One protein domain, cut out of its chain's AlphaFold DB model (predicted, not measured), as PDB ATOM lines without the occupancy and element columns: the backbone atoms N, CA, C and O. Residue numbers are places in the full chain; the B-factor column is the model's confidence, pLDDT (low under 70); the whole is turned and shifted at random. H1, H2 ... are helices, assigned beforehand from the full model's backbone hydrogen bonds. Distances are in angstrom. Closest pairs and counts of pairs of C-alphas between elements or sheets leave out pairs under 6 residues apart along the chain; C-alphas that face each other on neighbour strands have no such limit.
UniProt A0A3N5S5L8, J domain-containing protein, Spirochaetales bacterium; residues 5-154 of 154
ATOM      1  N   ASP A   5      21.178  13.718  -2.652       81.06
ATOM      2  CA  ASP A   5      21.050  14.079  -4.062       81.06
ATOM      3  C   ASP A   5      19.993  15.171  -4.293       81.06
ATOM      4  O   ASP A   5      20.262  16.155  -4.991       81.06
ATOM      5  N   ASP A   6      18.842  15.100  -3.618       84.06
ATOM      6  CA  ASP A   6      17.819  16.158  -3.652       84.06
ATOM      7  C   ASP A   6      18.344  17.473  -3.068       84.06
ATOM      8  O   ASP A   6      18.050  18.574  -3.549       84.06
ATOM      9  N   ARG A   7      19.145  17.379  -2.002       87.19
ATOM     10  CA  ARG A   7      19.806  18.542  -1.404       87.19
ATOM     11  C   ARG A   7      20.828  19.152  -2.363       87.19
ATOM     12  O   ARG A   7      20.803  20.367  -2.564       87.19
ATOM     13  N   ARG A   8      21.661  18.327  -3.003       90.00
ATOM     14  CA  ARG A   8      22.619  18.769  -4.023       90.00
ATOM     15  C   ARG A   8      21.913  19.464  -5.180       90.00
ATOM     16  O   ARG A   8      22.299  20.578  -5.523       90.00
ATOM     17  N   ARG A   9      20.864  18.860  -5.745       87.94
ATOM     18  CA  ARG A   9      20.118  19.426  -6.879       87.94
ATOM     19  C   ARG A   9      19.553  20.809  -6.559       87.94
ATOM     20  O   ARG A   9      19.687  21.718  -7.373       87.94
ATOM     21  N   ARG A  10      18.978  20.993  -5.365       90.31
ATOM     22  CA  ARG A  10      18.447  22.297  -4.936       90.31
ATOM     23  C   ARG A  10      19.528  23.356  -4.778       90.31
ATOM     24  O   ARG A  10      19.313  24.485  -5.201       90.31
ATOM     25  N   TYR A  11      20.686  23.018  -4.214       94.00
ATOM     26  CA  TYR A  11      21.775  23.991  -4.119       94.00
ATOM     27  C   TYR A  11      22.406  24.295  -5.477       94.00
ATOM     28  O   TYR A  11      22.697  25.452  -5.749       94.00
ATOM     29  N   LEU A  12      22.563  23.313  -6.365       91.69
ATOM     30  CA  LEU A  12      23.011  23.584  -7.735       91.69
ATOM     31  C   LEU A  12      22.080  24.579  -8.432       91.69
ATOM     32  O   LEU A  12      22.547  25.568  -8.990       91.69
ATOM     33  N   LEU A  13      20.770  24.366  -8.312       92.25
ATOM     34  CA  LEU A  13      19.758  25.265  -8.852       92.25
ATOM     35  C   LEU A  13      19.830  26.663  -8.226       92.25
ATOM     36  O   LEU A  13      19.924  27.641  -8.959       92.25
ATOM     37  N   LEU A  14      19.882  26.758  -6.891       93.12
ATOM     38  CA  LEU A  14      19.988  28.027  -6.161       93.12
ATOM     39  C   LEU A  14      21.191  28.868  -6.622       93.12
ATOM     40  O   LEU A  14      21.115  30.098  -6.655       93.12
ATOM     41  N   PHE A  15      22.308  28.219  -6.948       93.62
ATOM     42  CA  PHE A  15      23.531  28.870  -7.420       93.62
ATOM     43  C   PHE A  15      23.602  28.994  -8.953       93.62
ATOM     44  O   PHE A  15      24.581  29.522  -9.476       93.62
ATOM     45  N   GLY A  16      22.592  28.518  -9.689       90.25
ATOM     46  CA  GLY A  16      22.589  28.491 -11.154       90.25
ATOM     47  C   GLY A  16      23.697  27.630 -11.771       90.25
ATOM     48  O   GLY A  16      24.096  27.850 -12.918       90.25
ATOM     49  N   LEU A  17      24.205  26.652 -11.024       90.12
ATOM     50  CA  LEU A  17      25.306  25.778 -11.414       90.12
ATOM     51  C   LEU A  17      24.798  24.519 -12.112       90.12
ATOM     52  O   LEU A  17      23.701  24.029 -11.843       90.12
ATOM     53  N   ALA A  18      25.621  23.992 -13.014       84.75
ATOM     54  CA  ALA A  18      25.349  22.728 -13.678       84.75
ATOM     55  C   ALA A  18      25.717  21.562 -12.746       84.75
ATOM     56  O   ALA A  18      26.375  21.750 -11.723       84.75
ATOM     57  N   GLY A  19      25.335  20.333 -13.118       79.31
ATOM     58  CA  GLY A  19      25.741  19.120 -12.388       79.31
ATOM     59  C   GLY A  19      27.260  19.016 -12.190       79.31
ATOM     60  O   GLY A  19      27.728  18.516 -11.161       79.31
ATOM     61  N   THR A  20      28.002  19.560 -13.157       81.06
ATOM     62  CA  THR A  20      29.453  19.744 -13.160       81.06
ATOM     63  C   THR A  20      29.765  21.234 -12.981       81.06
ATOM     64  O   THR A  20      29.301  22.044 -13.785       81.06
ATOM     65  N   PHE A  21      30.535  21.621 -11.968       85.75
ATOM     66  CA  PHE A  21      30.896  23.023 -11.735       85.75
ATOM     67  C   PHE A  21      32.302  23.140 -11.145       85.75
ATOM     68  O   PHE A  21      32.766  22.231 -10.456       85.75
ATOM     69  N   GLY A  22      32.980  24.252 -11.425       88.25
ATOM     70  CA  GLY A  22      34.296  24.564 -10.864       88.25
ATOM     71  C   GLY A  22      34.244  25.362  -9.549       88.25
ATOM     72  O   GLY A  22      33.215  25.966  -9.226       88.25
ATOM     73  N   PRO A  23      35.365  25.438  -8.803       89.50
ATOM     74  CA  PRO A  23      35.464  26.258  -7.591       89.50
ATOM     75  C   PRO A  23      35.209  27.748  -7.866       89.50
ATOM     76  O   PRO A  23      34.510  28.404  -7.094       89.50
ATOM     77  N   ASP A  24      35.704  28.264  -8.994       89.62
ATOM     78  CA  ASP A  24      35.515  29.664  -9.385       89.62
ATOM     79  C   ASP A  24      34.049  29.973  -9.719       89.62
ATOM     80  O   ASP A  24      33.536  31.029  -9.340       89.62
ATOM     81  N   GLU A  25      33.344  29.039 -10.371       89.81
ATOM     82  CA  GLU A  25      31.913  29.178 -10.669       89.81
ATOM     83  C   GLU A  25      31.083  29.215  -9.382       89.81
ATOM     84  O   GLU A  25      30.225  30.085  -9.228       89.81
ATOM     85  N   LEU A  26      31.373  28.321  -8.428       94.31
ATOM     86  CA  LEU A  26      30.707  28.315  -7.126       94.31
ATOM     87  C   LEU A  26      30.953  29.626  -6.365       94.31
ATOM     88  O   LEU A  26      30.021  30.200  -5.796       94.31
ATOM     89  N   GLN A  27      32.191  30.125  -6.375       93.88
ATOM     90  CA  GLN A  27      32.539  31.374  -5.705       93.88
ATOM     91  C   GLN A  27      31.851  32.586  -6.351       93.88
ATOM     92  O   GLN A  27      31.330  33.448  -5.641       93.88
ATOM     93  N   ALA A  28      31.811  32.656  -7.683       93.56
ATOM     94  CA  ALA A  28      31.142  33.732  -8.410       93.56
ATOM     95  C   ALA A  28      29.623  33.730  -8.166       93.56
ATOM     96  O   ALA A  28      29.025  34.781  -7.903       93.56
ATOM     97  N   ALA A  29      28.999  32.549  -8.176       95.06
ATOM     98  CA  ALA A  29      27.585  32.398  -7.861       95.06
ATOM     99  C   ALA A  29      27.285  32.829  -6.417       95.06
ATOM    100  O   ALA A  29      26.370  33.619  -6.195       95.06
ATOM    101  N   TYR A  30      28.106  32.419  -5.444       96.19
ATOM    102  CA  TYR A  30      27.983  32.873  -4.055       96.19
ATOM    103  C   TYR A  30      28.010  34.400  -3.932       96.19
ATOM    104  O   TYR A  30      27.105  34.987  -3.335       96.19
ATOM    105  N   ARG A  31      29.013  35.057  -4.533       95.25
ATOM    106  CA  ARG A  31      29.126  36.524  -4.508       95.25
ATOM    107  C   ARG A  31      27.903  37.187  -5.135       95.25
ATOM    108  O   ARG A  31      27.374  38.136  -4.568       95.25
ATOM    109  N   THR A  32      27.416  36.657  -6.257       95.81
ATOM    110  CA  THR A  32      26.200  37.148  -6.923       95.81
ATOM    111  C   THR A  32      24.990  37.093  -5.990       95.81
ATOM    112  O   THR A  32      24.269  38.079  -5.850       95.81
ATOM    113  N   LEU A  33      24.780  35.962  -5.311       94.56
ATOM    114  CA  LEU A  33      23.662  35.779  -4.388       94.56
ATOM    115  C   LEU A  33      23.762  36.675  -3.149       94.56
ATOM    116  O   LEU A  33      22.744  37.207  -2.699       94.56
ATOM    117  N   ALA A  34      24.974  36.875  -2.632       92.50
ATOM    118  CA  ALA A  34      25.234  37.793  -1.529       92.50
ATOM    119  C   ALA A  34      24.932  39.248  -1.920       92.50
ATOM    120  O   ALA A  34      24.245  39.948  -1.182       92.50
ATOM    121  N   LYS A  35      25.371  39.682  -3.110       93.19
ATOM    122  CA  LYS A  35      25.078  41.018  -3.656       93.19
ATOM    123  C   LYS A  35      23.580  41.208  -3.887       93.19
ATOM    124  O   LYS A  35      23.029  42.225  -3.490       93.19
ATOM    125  N   LEU A  36      22.892  40.209  -4.439       91.69
ATOM    126  CA  LEU A  36      21.442  40.265  -4.642       91.69
ATOM    127  C   LEU A  36      20.677  40.485  -3.323       91.69
ATOM    128  O   LEU A  36      19.668  41.187  -3.312       91.69
ATOM    129  N   ASN A  37      21.176  39.919  -2.221       87.62
ATOM    130  CA  ASN A  37      20.592  40.015  -0.883       87.62
ATOM    131  C   ASN A  37      21.319  41.020   0.028       87.62
ATOM    132  O   ASN A  37      21.229  40.898   1.250       87.62
ATOM    133  N   HIS A  38      22.042  41.992  -0.541       81.00
ATOM    134  CA  HIS A  38      22.821  42.952   0.239       81.00
ATOM    135  C   HIS A  38      21.929  43.696   1.254       81.00
ATOM    136  O   HIS A  38      20.859  44.175   0.858       81.00
ATOM    137  N   PRO A  39      22.340  43.830   2.531       77.88
ATOM    138  CA  PRO A  39      21.500  44.405   3.588       77.88
ATOM    139  C   PRO A  39      21.053  45.842   3.298       77.88
ATOM    140  O   PRO A  39      19.951  46.212   3.681       77.88
ATOM    141  N   ASP A  40      21.859  46.621   2.572       78.88
ATOM    142  CA  ASP A  40      21.513  48.002   2.194       78.88
ATOM    143  C   ASP A  40      20.284  48.102   1.272       78.88
ATOM    144  O   ASP A  40      19.661  49.157   1.200       78.88
ATOM    145  N   VAL A  41      19.929  47.022   0.565       80.56
ATOM    146  CA  VAL A  41      18.802  46.997  -0.388       80.56
ATOM    147  C   VAL A  41      17.712  46.021   0.054       80.56
ATOM    148  O   VAL A  41      16.523  46.305  -0.070       80.56
ATOM    149  N   ALA A  42      18.093  44.868   0.599       75.69
ATOM    150  CA  ALA A  42      17.175  43.860   1.107       75.69
ATOM    151  C   ALA A  42      17.145  43.910   2.644       75.69
ATOM    152  O   ALA A  42      17.743  43.075   3.319       75.69
ATOM    153  N   THR A  43      16.445  44.903   3.199       73.12
ATOM    154  CA  THR A  43      16.328  45.126   4.655       73.12
ATOM    155  C   THR A  43      15.272  44.244   5.337       73.12
ATOM    156  O   THR A  43      15.089  44.315   6.552       73.12
ATOM    157  N   ASP A  44      14.565  43.393   4.582       77.25
ATOM    158  CA  ASP A  44      13.565  42.475   5.128       77.25
ATOM    159  C   ASP A  44      14.194  41.306   5.896       77.25
ATOM    160  O   ASP A  44      15.244  40.775   5.531       77.25
ATOM    161  N   THR A  45      13.477  40.805   6.904       71.00
ATOM    162  CA  THR A  45      13.834  39.578   7.643       71.00
ATOM    163  C   THR A  45      14.031  38.365   6.726       71.00
ATOM    164  O   THR A  45      14.813  37.466   7.044       71.00
ATOM    165  N   GLY A  46      13.392  38.351   5.552       78.06
ATOM    166  CA  GLY A  46      13.599  37.334   4.526       78.06
ATOM    167  C   GLY A  46      15.011  37.323   3.933       78.06
ATOM    168  O   GLY A  46      15.491  36.254   3.564       78.06
ATOM    169  N   ALA A  47      15.710  38.460   3.866       78.31
ATOM    170  CA  ALA A  47      17.075  38.530   3.342       78.31
ATOM    171  C   ALA A  47      18.071  37.785   4.233       78.31
ATOM    172  O   ALA A  47      18.886  37.010   3.732       78.31
ATOM    173  N   GLY A  48      17.934  37.933   5.553       81.06
ATOM    174  CA  GLY A  48      18.729  37.181   6.523       81.06
ATOM    175  C   GLY A  48      18.528  35.671   6.385       81.06
ATOM    176  O   GLY A  48      19.502  34.924   6.311       81.06
ATOM    177  N   MET A  49      17.276  35.218   6.261       85.06
ATOM    178  CA  MET A  49      16.973  33.795   6.054       85.06
ATOM    179  C   MET A  49      17.547  33.265   4.733       85.06
ATOM    180  O   MET A  49      18.162  32.199   4.720       85.06
ATOM    181  N   ARG A  50      17.425  34.023   3.633       88.31
ATOM    182  CA  ARG A  50      18.025  33.650   2.340       88.31
ATOM    183  C   ARG A  50      19.546  33.540   2.439       88.31
ATOM    184  O   ARG A  50      20.107  32.568   1.943       88.31
ATOM    185  N   MET A  51      20.211  34.463   3.136       90.00
ATOM    186  CA  MET A  51      21.662  34.392   3.344       90.00
ATOM    187  C   MET A  51      22.099  33.170   4.156       90.00
ATOM    188  O   MET A  51      23.133  32.583   3.845       90.00
ATOM    189  N   VAL A  52      21.314  32.731   5.146       90.19
ATOM    190  CA  VAL A  52      21.586  31.473   5.865       90.19
ATOM    191  C   VAL A  52      21.574  30.284   4.899       90.19
ATOM    192  O   VAL A  52      22.519  29.494   4.904       90.19
ATOM    193  N   ILE A  53      20.561  30.198   4.032       91.75
ATOM    194  CA  ILE A  53      20.430  29.129   3.026       91.75
ATOM    195  C   ILE A  53      21.585  29.185   2.012       91.75
ATOM    196  O   ILE A  53      22.167  28.154   1.684       91.75
ATOM    197  N   ILE A  54      21.963  30.383   1.553       94.62
ATOM    198  CA  ILE A  54      23.097  30.587   0.636       94.62
ATOM    199  C   ILE A  54      24.404  30.104   1.283       94.62
ATOM    200  O   ILE A  54      25.142  29.324   0.685       94.62
ATOM    201  N   ASN A  55      24.681  30.502   2.526       95.12
ATOM    202  CA  ASN A  55      25.892  30.091   3.246       95.12
ATOM    203  C   ASN A  55      25.942  28.578   3.493       95.12
ATOM    204  O   ASN A  55      27.013  27.969   3.478       95.12
ATOM    205  N   GLU A  56      24.795  27.961   3.767       95.50
ATOM    206  CA  GLU A  56      24.676  26.514   3.908       95.50
ATOM    207  C   GLU A  56      24.949  25.793   2.580       95.50
ATOM    208  O   GLU A  56      25.782  24.888   2.542       95.50
ATOM    209  N   GLY A  57      24.314  26.230   1.488       95.12
ATOM    210  CA  GLY A  57      24.503  25.643   0.164       95.12
ATOM    211  C   GLY A  57      25.933  25.777  -0.354       95.12
ATOM    212  O   GLY A  57      26.482  24.813  -0.882       95.12
ATOM    213  N   TYR A  58      26.574  26.928  -0.127       96.19
ATOM    214  CA  TYR A  58      27.974  27.140  -0.499       96.19
ATOM    215  C   TYR A  58      28.909  26.161   0.214       96.19
ATOM    216  O   TYR A  58      29.750  25.539  -0.429       96.19
ATOM    217  N   ARG A  59      28.745  25.991   1.535       95.44
ATOM    218  CA  ARG A  59      29.547  25.034   2.316       95.44
ATOM    219  C   ARG A  59      29.358  23.609   1.810       95.44
ATOM    220  O   ARG A  59      30.344  22.943   1.527       95.44
ATOM    221  N   PHE A  60      28.109  23.190   1.610       94.06
ATOM    222  CA  PHE A  60      27.788  21.852   1.112       94.06
ATOM    223  C   PHE A  60      28.404  21.572  -0.269       94.06
ATOM    224  O   PHE A  60      29.047  20.546  -0.473       94.06
ATOM    225  N   LEU A  61      28.243  22.487  -1.232       93.00
ATOM    226  CA  LEU A  61      28.798  22.314  -2.580       93.00
ATOM    227  C   LEU A  61      30.332  22.368  -2.587       93.00
ATOM    228  O   LEU A  61      30.964  21.673  -3.380       93.00
ATOM    229  N   ARG A  62      30.935  23.152  -1.690       93.19
ATOM    230  CA  ARG A  62      32.388  23.210  -1.518       93.19
ATOM    231  C   ARG A  62      32.954  21.911  -0.941       93.19
ATOM    232  O   ARG A  62      33.955  21.431  -1.456       93.19
ATOM    233  N   GLU A  63      32.305  21.321   0.060       91.06
ATOM    234  CA  GLU A  63      32.690  20.010   0.606       91.06
ATOM    235  C   GLU A  63      32.647  18.918  -0.475       91.06
ATOM    236  O   GLU A  63      33.545  18.079  -0.544       91.06
ATOM    237  N   ILE A  64      31.656  18.963  -1.375       87.44
ATOM    238  CA  ILE A  64      31.588  18.060  -2.536       87.44
ATOM    239  C   ILE A  64      32.791  18.256  -3.468       87.44
ATOM    240  O   ILE A  64      33.373  17.265  -3.906       87.44
ATOM    241  N   LEU A  65      33.178  19.501  -3.769       86.06
ATOM    242  CA  LEU A  65      34.358  19.783  -4.599       86.06
ATOM    243  C   LEU A  65      35.657  19.296  -3.945       86.06
ATOM    244  O   LEU A  65      36.508  18.732  -4.623       86.06
ATOM    245  N   GLU A  66      35.808  19.509  -2.638       83.44
ATOM    246  CA  GLU A  66      37.004  19.119  -1.881       83.44
ATOM    247  C   GLU A  66      37.100  17.589  -1.703       83.44
ATOM    248  O   GLU A  66      38.202  17.040  -1.694       83.44
ATOM    249  N   GLY A  67      35.962  16.888  -1.610       75.81
ATOM    250  CA  GLY A  67      35.889  15.427  -1.495       75.81
ATOM    251  C   GLY A  67      35.956  14.655  -2.824       75.81
ATOM    252  O   GLY A  67      36.275  13.465  -2.820       75.81
ATOM    253  N   ALA A  68      35.673  15.290  -3.966       61.56
ATOM    254  CA  ALA A  68      35.650  14.645  -5.280       61.56
ATOM    255  C   ALA A  68      37.014  14.725  -6.006       61.56
ATOM    256  O   ALA A  68      37.237  15.593  -6.842       61.56
ATOM    257  N   GLN A  69      37.916  13.765  -5.758       51.75
ATOM    258  CA  GLN A  69      39.099  13.500  -6.609       51.75
ATOM    259  C   GLN A  69      38.815  12.539  -7.793       51.75
ATOM    260  O   GLN A  69      39.744  11.998  -8.390       51.75
ATOM    261  N   ALA A  70      37.553  12.302  -8.163       46.16
ATOM    262  CA  ALA A  70      37.168  11.325  -9.192       46.16
ATOM    263  C   ALA A  70      36.380  11.979 -10.346       46.16
ATOM    264  O   ALA A  70      35.675  12.965 -10.114       46.16
ATOM    265  N   PRO A  71      36.509  11.465 -11.588       46.94
ATOM    266  CA  PRO A  71      36.075  12.153 -12.796       46.94
ATOM    267  C   PRO A  71      34.567  12.369 -12.803       46.94
ATOM    268  O   PRO A  71      33.777  11.475 -12.499       46.94
ATOM    269  N   VAL A  72      34.188  13.582 -13.186       52.62
ATOM    270  CA  VAL A  72      32.798  13.981 -13.330       52.62
ATOM    271  C   VAL A  72      32.248  13.337 -14.611       52.62
ATOM    272  O   VAL A  72      32.863  13.512 -15.666       52.62
ATOM    273  N   PRO A  73      31.141  12.571 -14.562       44.34
ATOM    274  CA  PRO A  73      30.517  12.037 -15.766       44.34
ATOM    275  C   PRO A  73      30.132  13.175 -16.715       44.34
ATOM    276  O   PRO A  73      29.632  14.212 -16.273       44.34
ATOM    277  N   ALA A  74      30.389  12.969 -18.004       47.09
ATOM    278  CA  ALA A  74      30.051  13.910 -19.061       47.09
ATOM    279  C   ALA A  74      28.530  14.109 -19.180       47.09
ATOM    280  O   ALA A  74      27.768  13.150 -19.075       47.09
ATOM    281  N   GLU A  75      28.164  15.374 -19.395       47.22
ATOM    282  CA  GLU A  75      26.919  15.917 -19.952       47.22
ATOM    283  C   GLU A  75      25.634  15.093 -19.751       47.22
ATOM    284  O   GLU A  75      25.316  14.161 -20.488       47.22
ATOM    285  N   THR A  76      24.808  15.537 -18.800       52.53
ATOM    286  CA  THR A  76      23.352  15.386 -18.933       52.53
ATOM    287  C   THR A  76      22.861  16.169 -20.156       52.53
ATOM    288  O   THR A  76      23.430  17.227 -20.434       52.53
ATOM    289  N   PRO A  77      21.800  15.706 -20.848       52.19
ATOM    290  CA  PRO A  77      21.207  16.428 -21.970       52.19
ATOM    291  C   PRO A  77      20.941  17.884 -21.587       52.19
ATOM    292  O   PRO A  77      20.483  18.129 -20.468       52.19
ATOM    293  N   GLU A  78      21.239  18.815 -22.496       62.69
ATOM    294  CA  GLU A  78      20.901  20.237 -22.375       62.69
ATOM    295  C   GLU A  78      19.424  20.364 -21.980       62.69
ATOM    296  O   GLU A  78      18.528  20.145 -22.794       62.69
ATOM    297  N   ASP A  79      19.171  20.628 -20.697       77.31
ATOM    298  CA  ASP A  79      17.839  20.898 -20.177       77.31
ATOM    299  C   ASP A  79      17.477  22.331 -20.611       77.31
ATOM    300  O   ASP A  79      18.081  23.288 -20.107       77.31
ATOM    301  N   PRO A  80      16.505  22.520 -21.526       81.75
ATOM    302  CA  PRO A  80      16.174  23.844 -22.047       81.75
ATOM    303  C   PRO A  80      15.730  24.821 -20.948       81.75
ATOM    304  O   PRO A  80      15.926  26.034 -21.083       81.75
ATOM    305  N   TYR A  81      15.163  24.305 -19.849       85.31
ATOM    306  CA  TYR A  81      14.800  25.097 -18.677       85.31
ATOM    307  C   TYR A  81      16.052  25.606 -17.964       85.31
ATOM    308  O   TYR A  81      16.159  26.799 -17.663       85.31
ATOM    309  N   TYR A  82      17.032  24.723 -17.754       86.69
ATOM    310  CA  TYR A  82      18.301  25.085 -17.134       86.69
ATOM    311  C   TYR A  82      19.084  26.095 -17.976       86.69
ATOM    312  O   TYR A  82      19.589  27.072 -17.429       86.69
ATOM    313  N   ASP A  83      19.163  25.921 -19.295       88.06
ATOM    314  CA  ASP A  83      19.921  26.837 -20.153       88.06
ATOM    315  C   ASP A  83      19.355  28.249 -20.133       88.06
ATOM    316  O   ASP A  83      20.094  29.239 -20.042       88.06
ATOM    317  N   ARG A  84      18.026  28.357 -20.185       90.06
ATOM    318  CA  ARG A  84      17.345  29.643 -20.104       90.06
ATOM    319  C   ARG A  84      17.537  30.282 -18.731       90.06
ATOM    320  O   ARG A  84      17.906  31.458 -18.657       90.06
ATOM    321  N   TYR A  85      17.399  29.498 -17.664       92.44
ATOM    322  CA  TYR A  85      17.679  29.935 -16.298       92.44
ATOM    323  C   TYR A  85      19.126  30.425 -16.139       92.44
ATOM    324  O   TYR A  85      19.369  31.537 -15.664       92.44
ATOM    325  N   ARG A  86      20.109  29.648 -16.610       91.50
ATOM    326  CA  ARG A  86      21.538  29.972 -16.519       91.50
ATOM    327  C   ARG A  86      21.867  31.261 -17.267       91.50
ATOM    328  O   ARG A  86      22.682  32.049 -16.789       91.50
ATOM    329  N   ARG A  87      21.250  31.509 -18.428       92.06
ATOM    330  CA  ARG A  87      21.418  32.770 -19.173       92.06
ATOM    331  C   ARG A  87      20.909  33.969 -18.372       92.06
ATOM    332  O   ARG A  87      21.648  34.942 -18.235       92.06
ATOM    333  N   ALA A  88      19.707  33.880 -17.800       94.25
ATOM    334  CA  ALA A  88      19.150  34.937 -16.954       94.25
ATOM    335  C   ALA A  88      20.051  35.221 -15.737       94.25
ATOM    336  O   ALA A  88      20.399  36.374 -15.461       94.25
ATOM    337  N   PHE A  89      20.522  34.161 -15.074       94.44
ATOM    338  CA  PHE A  89      21.447  34.260 -13.946       94.44
ATOM    339  C   PHE A  89      22.771  34.935 -14.333       94.44
ATOM    340  O   PHE A  89      23.244  35.818 -13.618       94.44
ATOM    341  N   LYS A  90      23.360  34.584 -15.484       94.44
ATOM    342  CA  LYS A  90      24.608  35.196 -15.976       94.44
ATOM    343  C   LYS A  90      24.470  36.697 -16.233       94.44
ATOM    344  O   LYS A  90      25.389  37.444 -15.903       94.44
ATOM    345  N   ILE A  91      23.343  37.151 -16.788       95.50
ATOM    346  CA  ILE A  91      23.090  38.586 -17.015       95.50
ATOM    347  C   ILE A  91      23.050  39.330 -15.677       95.50
ATOM    348  O   ILE A  91      23.731  40.345 -15.525       95.50
ATOM    349  N   MET A  92      22.308  38.795 -14.702       96.31
ATOM    350  CA  MET A  92      22.226  39.345 -13.344       96.31
ATOM    351  C   MET A  92      23.602  39.391 -12.665       96.31
ATOM    352  O   MET A  92      23.998  40.429 -12.143       96.31
ATOM    353  N   SER A  93      24.345  38.283 -12.709       95.19
ATOM    354  CA  SER A  93      25.688  38.161 -12.133       95.19
ATOM    355  C   SER A  93      26.645  39.202 -12.714       95.19
ATOM    356  O   SER A  93      27.211  40.009 -11.979       95.19
ATOM    357  N   ALA A  94      26.721  39.292 -14.044       94.31
ATOM    358  CA  ALA A  94      27.585  40.252 -14.716       94.31
ATOM    359  C   ALA A  94      27.175  41.716 -14.462       94.31
ATOM    360  O   ALA A  94      28.021  42.606 -14.524       94.31
ATOM    361  N   ALA A  95      25.891  41.992 -14.207       94.44
ATOM    362  CA  ALA A  95      25.430  43.328 -13.833       94.44
ATOM    363  C   ALA A  95      25.972  43.743 -12.461       94.44
ATOM    364  O   ALA A  95      26.479  44.854 -12.306       94.44
ATOM    365  N   PHE A  96      25.920  42.832 -11.489       95.25
ATOM    366  CA  PHE A  96      26.482  43.067 -10.167       95.25
ATOM    367  C   PHE A  96      28.007  43.143 -10.182       95.25
ATOM    368  O   PHE A  96      28.572  43.998  -9.507       95.25
ATOM    369  N   ASP A  97      28.690  42.296 -10.948       93.38
ATOM    370  CA  ASP A  97      30.151  42.351 -11.034       93.38
ATOM    371  C   ASP A  97      30.636  43.695 -11.583       93.38
ATOM    372  O   ASP A  97      31.547  44.290 -11.008       93.38
ATOM    373  N   ASP A  98      29.990  44.225 -12.622       93.12
ATOM    374  CA  ASP A  98      30.322  45.550 -13.152       93.12
ATOM    375  C   ASP A  98      30.026  46.669 -12.132       93.12
ATOM    376  O   ASP A  98      30.873  47.533 -11.914       93.12
ATOM    377  N   TYR A  99      28.875  46.624 -11.447       94.00
ATOM    378  CA  TYR A  99      28.499  47.638 -10.452       94.00
ATOM    379  C   TYR A  99      29.422  47.659  -9.224       94.00
ATOM    380  O   TYR A  99      29.768  48.728  -8.727       94.00
ATOM    381  N   PHE A 100      29.849  46.488  -8.743       91.69
ATOM    382  CA  PHE A 100      30.735  46.360  -7.580       91.69
ATOM    383  C   PHE A 100      32.233  46.359  -7.944       91.69
ATOM    384  O   PHE A 100      33.075  46.246  -7.057       91.69
ATOM    385  N   GLY A 101      32.589  46.499  -9.227       89.38
ATOM    386  CA  GLY A 101      33.984  46.593  -9.681       89.38
ATOM    387  C   GLY A 101      34.762  45.280  -9.712       89.38
ATOM    388  O   GLY A 101      35.989  45.295  -9.792       89.38
ATOM    389  N   GLU A 102      34.058  44.152  -9.687       87.88
ATOM    390  CA  GLU A 102      34.621  42.813  -9.893       87.88
ATOM    391  C   GLU A 102      34.612  42.402 -11.379       87.88
ATOM    392  O   GLU A 102      35.258  41.428 -11.763       87.88
ATOM    393  N   GLY A 103      33.894  43.150 -12.221       81.50
ATOM    394  CA  GLY A 103      33.815  42.954 -13.664       81.50
ATOM    395  C   GLY A 103      34.940  43.638 -14.447       81.50
ATOM    396  O   GLY A 103      35.714  44.453 -13.940       81.50
ATOM    397  N   GLY A 104      35.018  43.336 -15.745       78.38
ATOM    398  CA  GLY A 104      36.018  43.927 -16.642       78.38
ATOM    399  C   GLY A 104      35.771  45.406 -16.974       78.38
ATOM    400  O   GLY A 104      36.666  46.078 -17.489       78.38
ATOM    401  N   ARG A 105      34.572  45.936 -16.692       81.69
ATOM    402  CA  ARG A 105      34.154  47.292 -17.081       81.69
ATOM    403  C   ARG A 105      34.227  48.263 -15.905       81.69
ATOM    404  O   ARG A 105      33.213  48.693 -15.369       81.69
ATOM    405  N   LYS A 106      35.444  48.681 -15.554       78.00
ATOM    406  CA  LYS A 106      35.703  49.599 -14.424       78.00
ATOM    407  C   LYS A 106      34.954  50.943 -14.481       78.00
ATOM    408  O   LYS A 106      34.806  51.584 -13.453       78.00
ATOM    409  N   GLY A 107      34.480  51.371 -15.654       84.81
ATOM    410  CA  GLY A 107      33.671  52.588 -15.807       84.81
ATOM    411  C   GLY A 107      32.209  52.457 -15.365       84.81
ATOM    412  O   GLY A 107      31.485  53.437 -15.455       84.81
ATOM    413  N   LEU A 108      31.765  51.269 -14.937       87.81
ATOM    414  CA  LEU A 108      30.386  51.006 -14.499       87.81
ATOM    415  C   LEU A 108      30.250  50.844 -12.976       87.81
ATOM    416  O   LEU A 108      29.166  50.533 -12.481       87.81
ATOM    417  N   VAL A 109      31.340  51.038 -12.234       93.31
ATOM    418  CA  VAL A 109      31.349  50.886 -10.776       93.31
ATOM    419  C   VAL A 109      30.470  51.957 -10.142       93.31
ATOM    420  O   VAL A 109      30.669  53.142 -10.389       93.31
ATOM    421  N   GLY A 110      29.507  51.544  -9.319       91.12
ATOM    422  CA  GLY A 110      28.557  52.451  -8.668       91.12
ATOM    423  C   GLY A 110      27.486  53.045  -9.594       91.12
ATOM    424  O   GLY A 110      26.639  53.804  -9.123       91.12
ATOM    425  N   GLU A 111      27.459  52.685 -10.882       93.94
ATOM    426  CA  GLU A 111      26.488  53.203 -11.857       93.94
ATOM    427  C   GLU A 111      25.116  52.527 -11.697       93.94
ATOM    428  O   GLU A 111      24.773  51.562 -12.390       93.94
ATOM    429  N   LEU A 112      24.313  53.038 -10.758       92.81
ATOM    430  CA  LEU A 112      23.040  52.434 -10.351       92.81
ATOM    431  C   LEU A 112      22.028  52.316 -11.498       92.81
ATOM    432  O   LEU A 112      21.349  51.299 -11.615       92.81
ATOM    433  N   GLU A 113      21.933  53.316 -12.375       94.62
ATOM    434  CA  GLU A 113      20.991  53.260 -13.501       94.62
ATOM    435  C   GLU A 113      21.393  52.205 -14.537       94.62
ATOM    436  O   GLU A 113      20.534  51.489 -15.063       94.62
ATOM    437  N   THR A 114      22.697  52.019 -14.760       94.25
ATOM    438  CA  THR A 114      23.201  50.931 -15.609       94.25
ATOM    439  C   THR A 114      22.914  49.570 -14.977       94.25
ATOM    440  O   THR A 114      22.428  48.665 -15.665       94.25
ATOM    441  N   LEU A 115      23.149  49.426 -13.666       94.94
ATOM    442  CA  LEU A 115      22.785  48.220 -12.920       94.94
ATOM    443  C   LEU A 115      21.290  47.916 -13.081       94.94
ATOM    444  O   LEU A 115      20.931  46.827 -13.524       94.94
ATOM    445  N   ARG A 116      20.414  48.883 -12.791       96.31
ATOM    446  CA  ARG A 116      18.955  48.727 -12.898       96.31
ATOM    447  C   ARG A 116      18.517  48.358 -14.311       96.31
ATOM    448  O   ARG A 116      17.665  47.486 -14.468       96.31
ATOM    449  N   GLY A 117      19.102  48.969 -15.342       96.88
ATOM    450  CA  GLY A 117      18.846  48.609 -16.739       96.88
ATOM    451  C   GLY A 117      19.113  47.127 -17.016       96.88
ATOM    452  O   GLY A 117      18.249  46.425 -17.539       96.88
ATOM    453  N   ARG A 118      20.266  46.621 -16.576       96.38
ATOM    454  CA  ARG A 118      20.650  45.214 -16.762       96.38
ATOM    455  C   ARG A 118      19.879  44.249 -15.865       96.38
ATOM    456  O   ARG A 118      19.598  43.124 -16.266       96.38
ATOM    457  N   LEU A 119      19.480  44.679 -14.671       97.19
ATOM    458  CA  LEU A 119      18.598  43.892 -13.812       97.19
ATOM    459  C   LEU A 119      17.188  43.764 -14.404       97.19
ATOM    460  O   LEU A 119      16.584  42.701 -14.282       97.19
ATOM    461  N   ARG A 120      16.672  44.788 -15.103       97.88
ATOM    462  CA  ARG A 120      15.418  44.667 -15.875       97.88
ATOM    463  C   ARG A 120      15.551  43.645 -17.004       97.88
ATOM    464  O   ARG A 120      14.626  42.864 -17.205       97.88
ATOM    465  N   GLU A 121      16.690  43.614 -17.693       96.88
ATOM    466  CA  GLU A 121      16.980  42.601 -18.716       96.88
ATOM    467  C   GLU A 121      17.003  41.187 -18.117       96.88
ATOM    468  O   GLU A 121      16.302  40.300 -18.605       96.88
ATOM    469  N   ALA A 122      17.730  40.982 -17.014       96.88
ATOM    470  CA  ALA A 122      17.750  39.698 -16.315       96.88
ATOM    471  C   ALA A 122      16.349  39.280 -15.840       96.88
ATOM    472  O   ALA A 122      15.936  38.142 -16.054       96.88
ATOM    473  N   LYS A 123      15.587  40.212 -15.250       97.50
ATOM    474  CA  LYS A 123      14.194  39.994 -14.839       97.50
ATOM    475  C   LYS A 123      13.324  39.559 -16.016       97.50
ATOM    476  O   LYS A 123      12.539  38.634 -15.849       97.50
ATOM    477  N   ALA A 124      13.455  40.197 -17.179       96.75
ATOM    478  CA  ALA A 124      12.699  39.817 -18.367       96.75
ATOM    479  C   ALA A 124      13.025  38.379 -18.796       96.75
ATOM    480  O   ALA A 124      12.112  37.626 -19.104       96.75
ATOM    481  N   GLN A 125      14.297  37.966 -18.743       95.06
ATOM    482  CA  GLN A 125      14.688  36.586 -19.052       95.06
ATOM    483  C   GLN A 125      14.137  35.569 -18.041       95.06
ATOM    484  O   GLN A 125      13.702  34.495 -18.452       95.06
ATOM    485  N   PHE A 126      14.108  35.907 -16.746       96.31
ATOM    486  CA  PHE A 126      13.446  35.072 -15.739       96.31
ATOM    487  C   PHE A 126      11.931  35.003 -15.953       96.31
ATOM    488  O   PHE A 126      11.361  33.927 -15.824       96.31
ATOM    489  N   ALA A 127      11.285  36.112 -16.321       95.75
ATOM    490  CA  ALA A 127       9.843  36.147 -16.564       95.75
ATOM    491  C   ALA A 127       9.433  35.179 -17.675       95.75
ATOM    492  O   ALA A 127       8.429  34.495 -17.535       95.75
ATOM    493  N   VAL A 128      10.259  35.008 -18.713       93.06
ATOM    494  CA  VAL A 128       9.911  34.053 -19.770       93.06
ATOM    495  C   VAL A 128       9.946  32.592 -19.311       93.06
ATOM    496  O   VAL A 128       9.239  31.767 -19.876       93.06
ATOM    497  N   LEU A 129      10.733  32.238 -18.287       90.75
ATOM    498  CA  LEU A 129      10.618  30.905 -17.674       90.75
ATOM    499  C   LEU A 129       9.239  30.736 -17.029       90.75
ATOM    500  O   LEU A 129       8.626  29.687 -17.164       90.75
ATOM    501  N   VAL A 130       8.779  31.775 -16.329       93.75
ATOM    502  CA  VAL A 130       7.531  31.766 -15.557       93.75
ATOM    503  C   VAL A 130       6.298  31.778 -16.459       93.75
ATOM    504  O   VAL A 130       5.333  31.080 -16.164       93.75
ATOM    505  N   ASP A 131       6.335  32.548 -17.547       92.06
ATOM    506  CA  ASP A 131       5.176  32.764 -18.418       92.06
ATOM    507  C   ASP A 131       5.015  31.660 -19.478       92.06
ATOM    508  O   ASP A 131       3.890  31.257 -19.777       92.06
ATOM    509  N   ASP A 132       6.124  31.154 -20.034       89.88
ATOM    510  CA  ASP A 132       6.085  30.284 -21.220       89.88
ATOM    511  C   ASP A 132       6.313  28.797 -20.912       89.88
ATOM    512  O   ASP A 132       6.186  27.966 -21.816       89.88
ATOM    513  N   MET A 133       6.714  28.433 -19.689       84.62
ATOM    514  CA  MET A 133       7.167  27.072 -19.390       84.62
ATOM    515  C   MET A 133       6.355  26.385 -18.286       84.62
ATOM    516  O   MET A 133       5.810  27.026 -17.392       84.62
ATOM    517  N   GLU A 134       6.278  25.050 -18.338       89.56
ATOM    518  CA  GLU A 134       5.565  24.262 -17.325       89.56
ATOM    519  C   GLU A 134       6.207  24.410 -15.942       89.56
ATOM    520  O   GLU A 134       7.427  24.540 -15.829       89.56
ATOM    521  N   TYR A 135       5.399  24.343 -14.878       88.62
ATOM    522  CA  TYR A 135       5.905  24.469 -13.512       88.62
ATOM    523  C   TYR A 135       6.971  23.413 -13.205       88.62
ATOM    524  O   TYR A 135       6.750  22.207 -13.321       88.62
ATOM    525  N   ASN A 136       8.134  23.887 -12.767       87.62
ATOM    526  CA  ASN A 136       9.276  23.073 -12.383       87.62
ATOM    527  C   ASN A 136      10.172  23.868 -11.407       87.62
ATOM    528  O   ASN A 136       9.963  25.070 -11.225       87.62
ATOM    529  N   PRO A 137      11.198  23.244 -10.803       88.12
ATOM    530  CA  PRO A 137      12.056  23.923  -9.832       88.12
ATOM    531  C   PRO A 137      12.767  25.191 -10.346       88.12
ATOM    532  O   PRO A 137      13.046  26.086  -9.553       88.12
ATOM    533  N   TYR A 138      13.068  25.299 -11.647       90.56
ATOM    534  CA  TYR A 138      13.678  26.503 -12.231       90.56
ATOM    535  C   TYR A 138      12.681  27.655 -12.340       90.56
ATOM    536  O   TYR A 138      13.071  28.809 -12.179       90.56
ATOM    537  N   VAL A 139      11.403  27.351 -12.599       91.75
ATOM    538  CA  VAL A 139      10.309  28.337 -12.590       91.75
ATOM    539  C   VAL A 139      10.089  28.872 -11.179       91.75
ATOM    540  O   VAL A 139       9.986  30.082 -10.998       91.75
ATOM    541  N   ASP A 140      10.089  27.986 -10.182       92.06
ATOM    542  CA  ASP A 140       9.934  28.346  -8.769       92.06
ATOM    543  C   ASP A 140      11.037  29.316  -8.303       92.06
ATOM    544  O   ASP A 140      10.750  30.423  -7.853       92.06
ATOM    545  N   ASP A 141      12.313  28.978  -8.529       92.75
ATOM    546  CA  ASP A 141      13.415  29.883  -8.170       92.75
ATOM    547  C   ASP A 141      13.425  31.158  -9.033       92.75
ATOM    548  O   ASP A 141      13.736  32.233  -8.523       92.75
ATOM    549  N   ALA A 142      13.019  31.104 -10.310       94.69
ATOM    550  CA  ALA A 142      12.896  32.303 -11.145       94.69
ATOM    551  C   ALA A 142      11.924  33.336 -10.544       94.69
ATOM    552  O   ALA A 142      12.210  34.536 -10.594       94.69
ATOM    553  N   ILE A 143      10.828  32.893  -9.918       94.50
ATOM    554  CA  ILE A 143       9.903  33.769  -9.183       94.50
ATOM    555  C   ILE A 143      10.635  34.467  -8.023       94.50
ATOM    556  O   ILE A 143      10.564  35.697  -7.896       94.50
ATOM    557  N   ASP A 144      11.417  33.724  -7.237       92.31
ATOM    558  CA  ASP A 144      12.223  34.274  -6.138       92.31
ATOM    559  C   ASP A 144      13.297  35.266  -6.625       92.31
ATOM    560  O   ASP A 144      13.562  36.293  -5.975       92.31
ATOM    561  N   ARG A 145      13.899  35.016  -7.798       94.31
ATOM    562  CA  ARG A 145      14.840  35.956  -8.438       94.31
ATOM    563  C   ARG A 145      14.162  37.235  -8.852       94.31
ATOM    564  O   ARG A 145      14.680  38.305  -8.544       94.31
ATOM    565  N   ILE A 146      13.006  37.146  -9.500       95.75
ATOM    566  CA  ILE A 146      12.231  38.321  -9.894       95.75
ATOM    567  C   ILE A 146      11.880  39.153  -8.658       95.75
ATOM    568  O   ILE A 146      12.072  40.372  -8.667       95.75
ATOM    569  N   ALA A 147      11.432  38.511  -7.576       92.50
ATOM    570  CA  ALA A 147      11.118  39.189  -6.323       92.50
ATOM    571  C   ALA A 147      12.343  39.898  -5.720       92.50
ATOM    572  O   ALA A 147      12.243  41.051  -5.299       92.50
ATOM    573  N   SER A 148      13.508  39.246  -5.719       91.56
ATOM    574  CA  SER A 148      14.756  39.843  -5.229       91.56
ATOM    575  C   SER A 148      15.247  40.991  -6.117       91.56
ATOM    576  O   SER A 148      15.627  42.041  -5.604       91.56
ATOM    577  N   ILE A 149      15.176  40.842  -7.444       94.88
ATOM    578  CA  ILE A 149      15.536  41.896  -8.403       94.88
ATOM    579  C   ILE A 149      14.633  43.117  -8.223       94.88
ATOM    580  O   ILE A 149      15.123  44.242  -8.244       94.88
ATOM    581  N   ASN A 150      13.331  42.925  -8.005       94.25
ATOM    582  CA  ASN A 150      12.402  44.042  -7.830       94.25
ATOM    583  C   ASN A 150      12.805  44.977  -6.685       94.25
ATOM    584  O   ASN A 150      12.524  46.164  -6.780       94.25
ATOM    585  N   LYS A 151      13.503  44.487  -5.653       91.69
ATOM    586  CA  LYS A 151      14.011  45.324  -4.551       91.69
ATOM    587  C   LYS A 151      15.075  46.319  -5.014       91.69
ATOM    588  O   LYS A 151      15.113  47.438  -4.529       91.69
ATOM    589  N   TRP A 152      15.888  45.940  -5.996       93.06
ATOM    590  CA  TRP A 152      16.897  46.810  -6.612       93.06
ATOM    591  C   TRP A 152      16.312  47.817  -7.612       93.06
ATOM    592  O   TRP A 152      16.963  48.800  -7.969       93.06
ATOM    593  N   LEU A 153      15.100  47.555  -8.103       93.25
ATOM    594  CA  LEU A 153      14.420  48.388  -9.097       93.25
ATOM    595  C   LEU A 153      13.486  49.442  -8.484       93.25
ATOM    596  O   LEU A 153      12.925  50.228  -9.249       93.25
ATOM    597  N   GLN A 154      13.306  49.428  -7.158       85.00
ATOM    598  CA  GLN A 154      12.554  50.436  -6.401       85.00
ATOM    599  C   GLN A 154      13.287  51.773  -6.362       85.00
ATOM    600  O   GLN A 154      14.540  51.760  -6.389       85.00
TER     601      GLN A 154
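This is residues 5 to 154 of the 154 residues of the protein "J domain-containing protein" of Spirochaetales bacterium (UniProt A0A3N5S5L8). A bundle of three helices running up and down, H4, H5 and H6, packs on a hairpin of H2 and H3, H2 crossing H4; H1 bridges H3 and H6. The printed part has 150 residues with six named helices, H1 to H6, and no named strand: all helix. It is compact, radius of gyration of the C-alphas 15.4 A, spanning 44 by 34 by 32 A.

H1, residues 5 to 14, begins at C-alpha 5 (21.050, 14.079, -4.062). H2 is residues 23 to 36, H3 45 to 67 (34.0 A), H4 80 to 100, H5 112 to 132. H6, 137 to 152, ends at C-alpha 152 (16.897, 46.810, -6.612).

H1 touches H3, closest C-alphas Tyr 11 and Gly 57, 5.3 A. H2 touches H4 only just about perpendicular, 70.3 degrees, C-alphas Thr 32 and Ser 93 closest, 5.3 A. Every O i to N i+4 pair is within hydrogen-bond range in H1 to H4; 16 of 17 in H5, 10 of 12 in H6.

Links H3 to H4 and H4 to H5 are long. The printed part has no cut; residues 68 to 78 have pLDDT under 70.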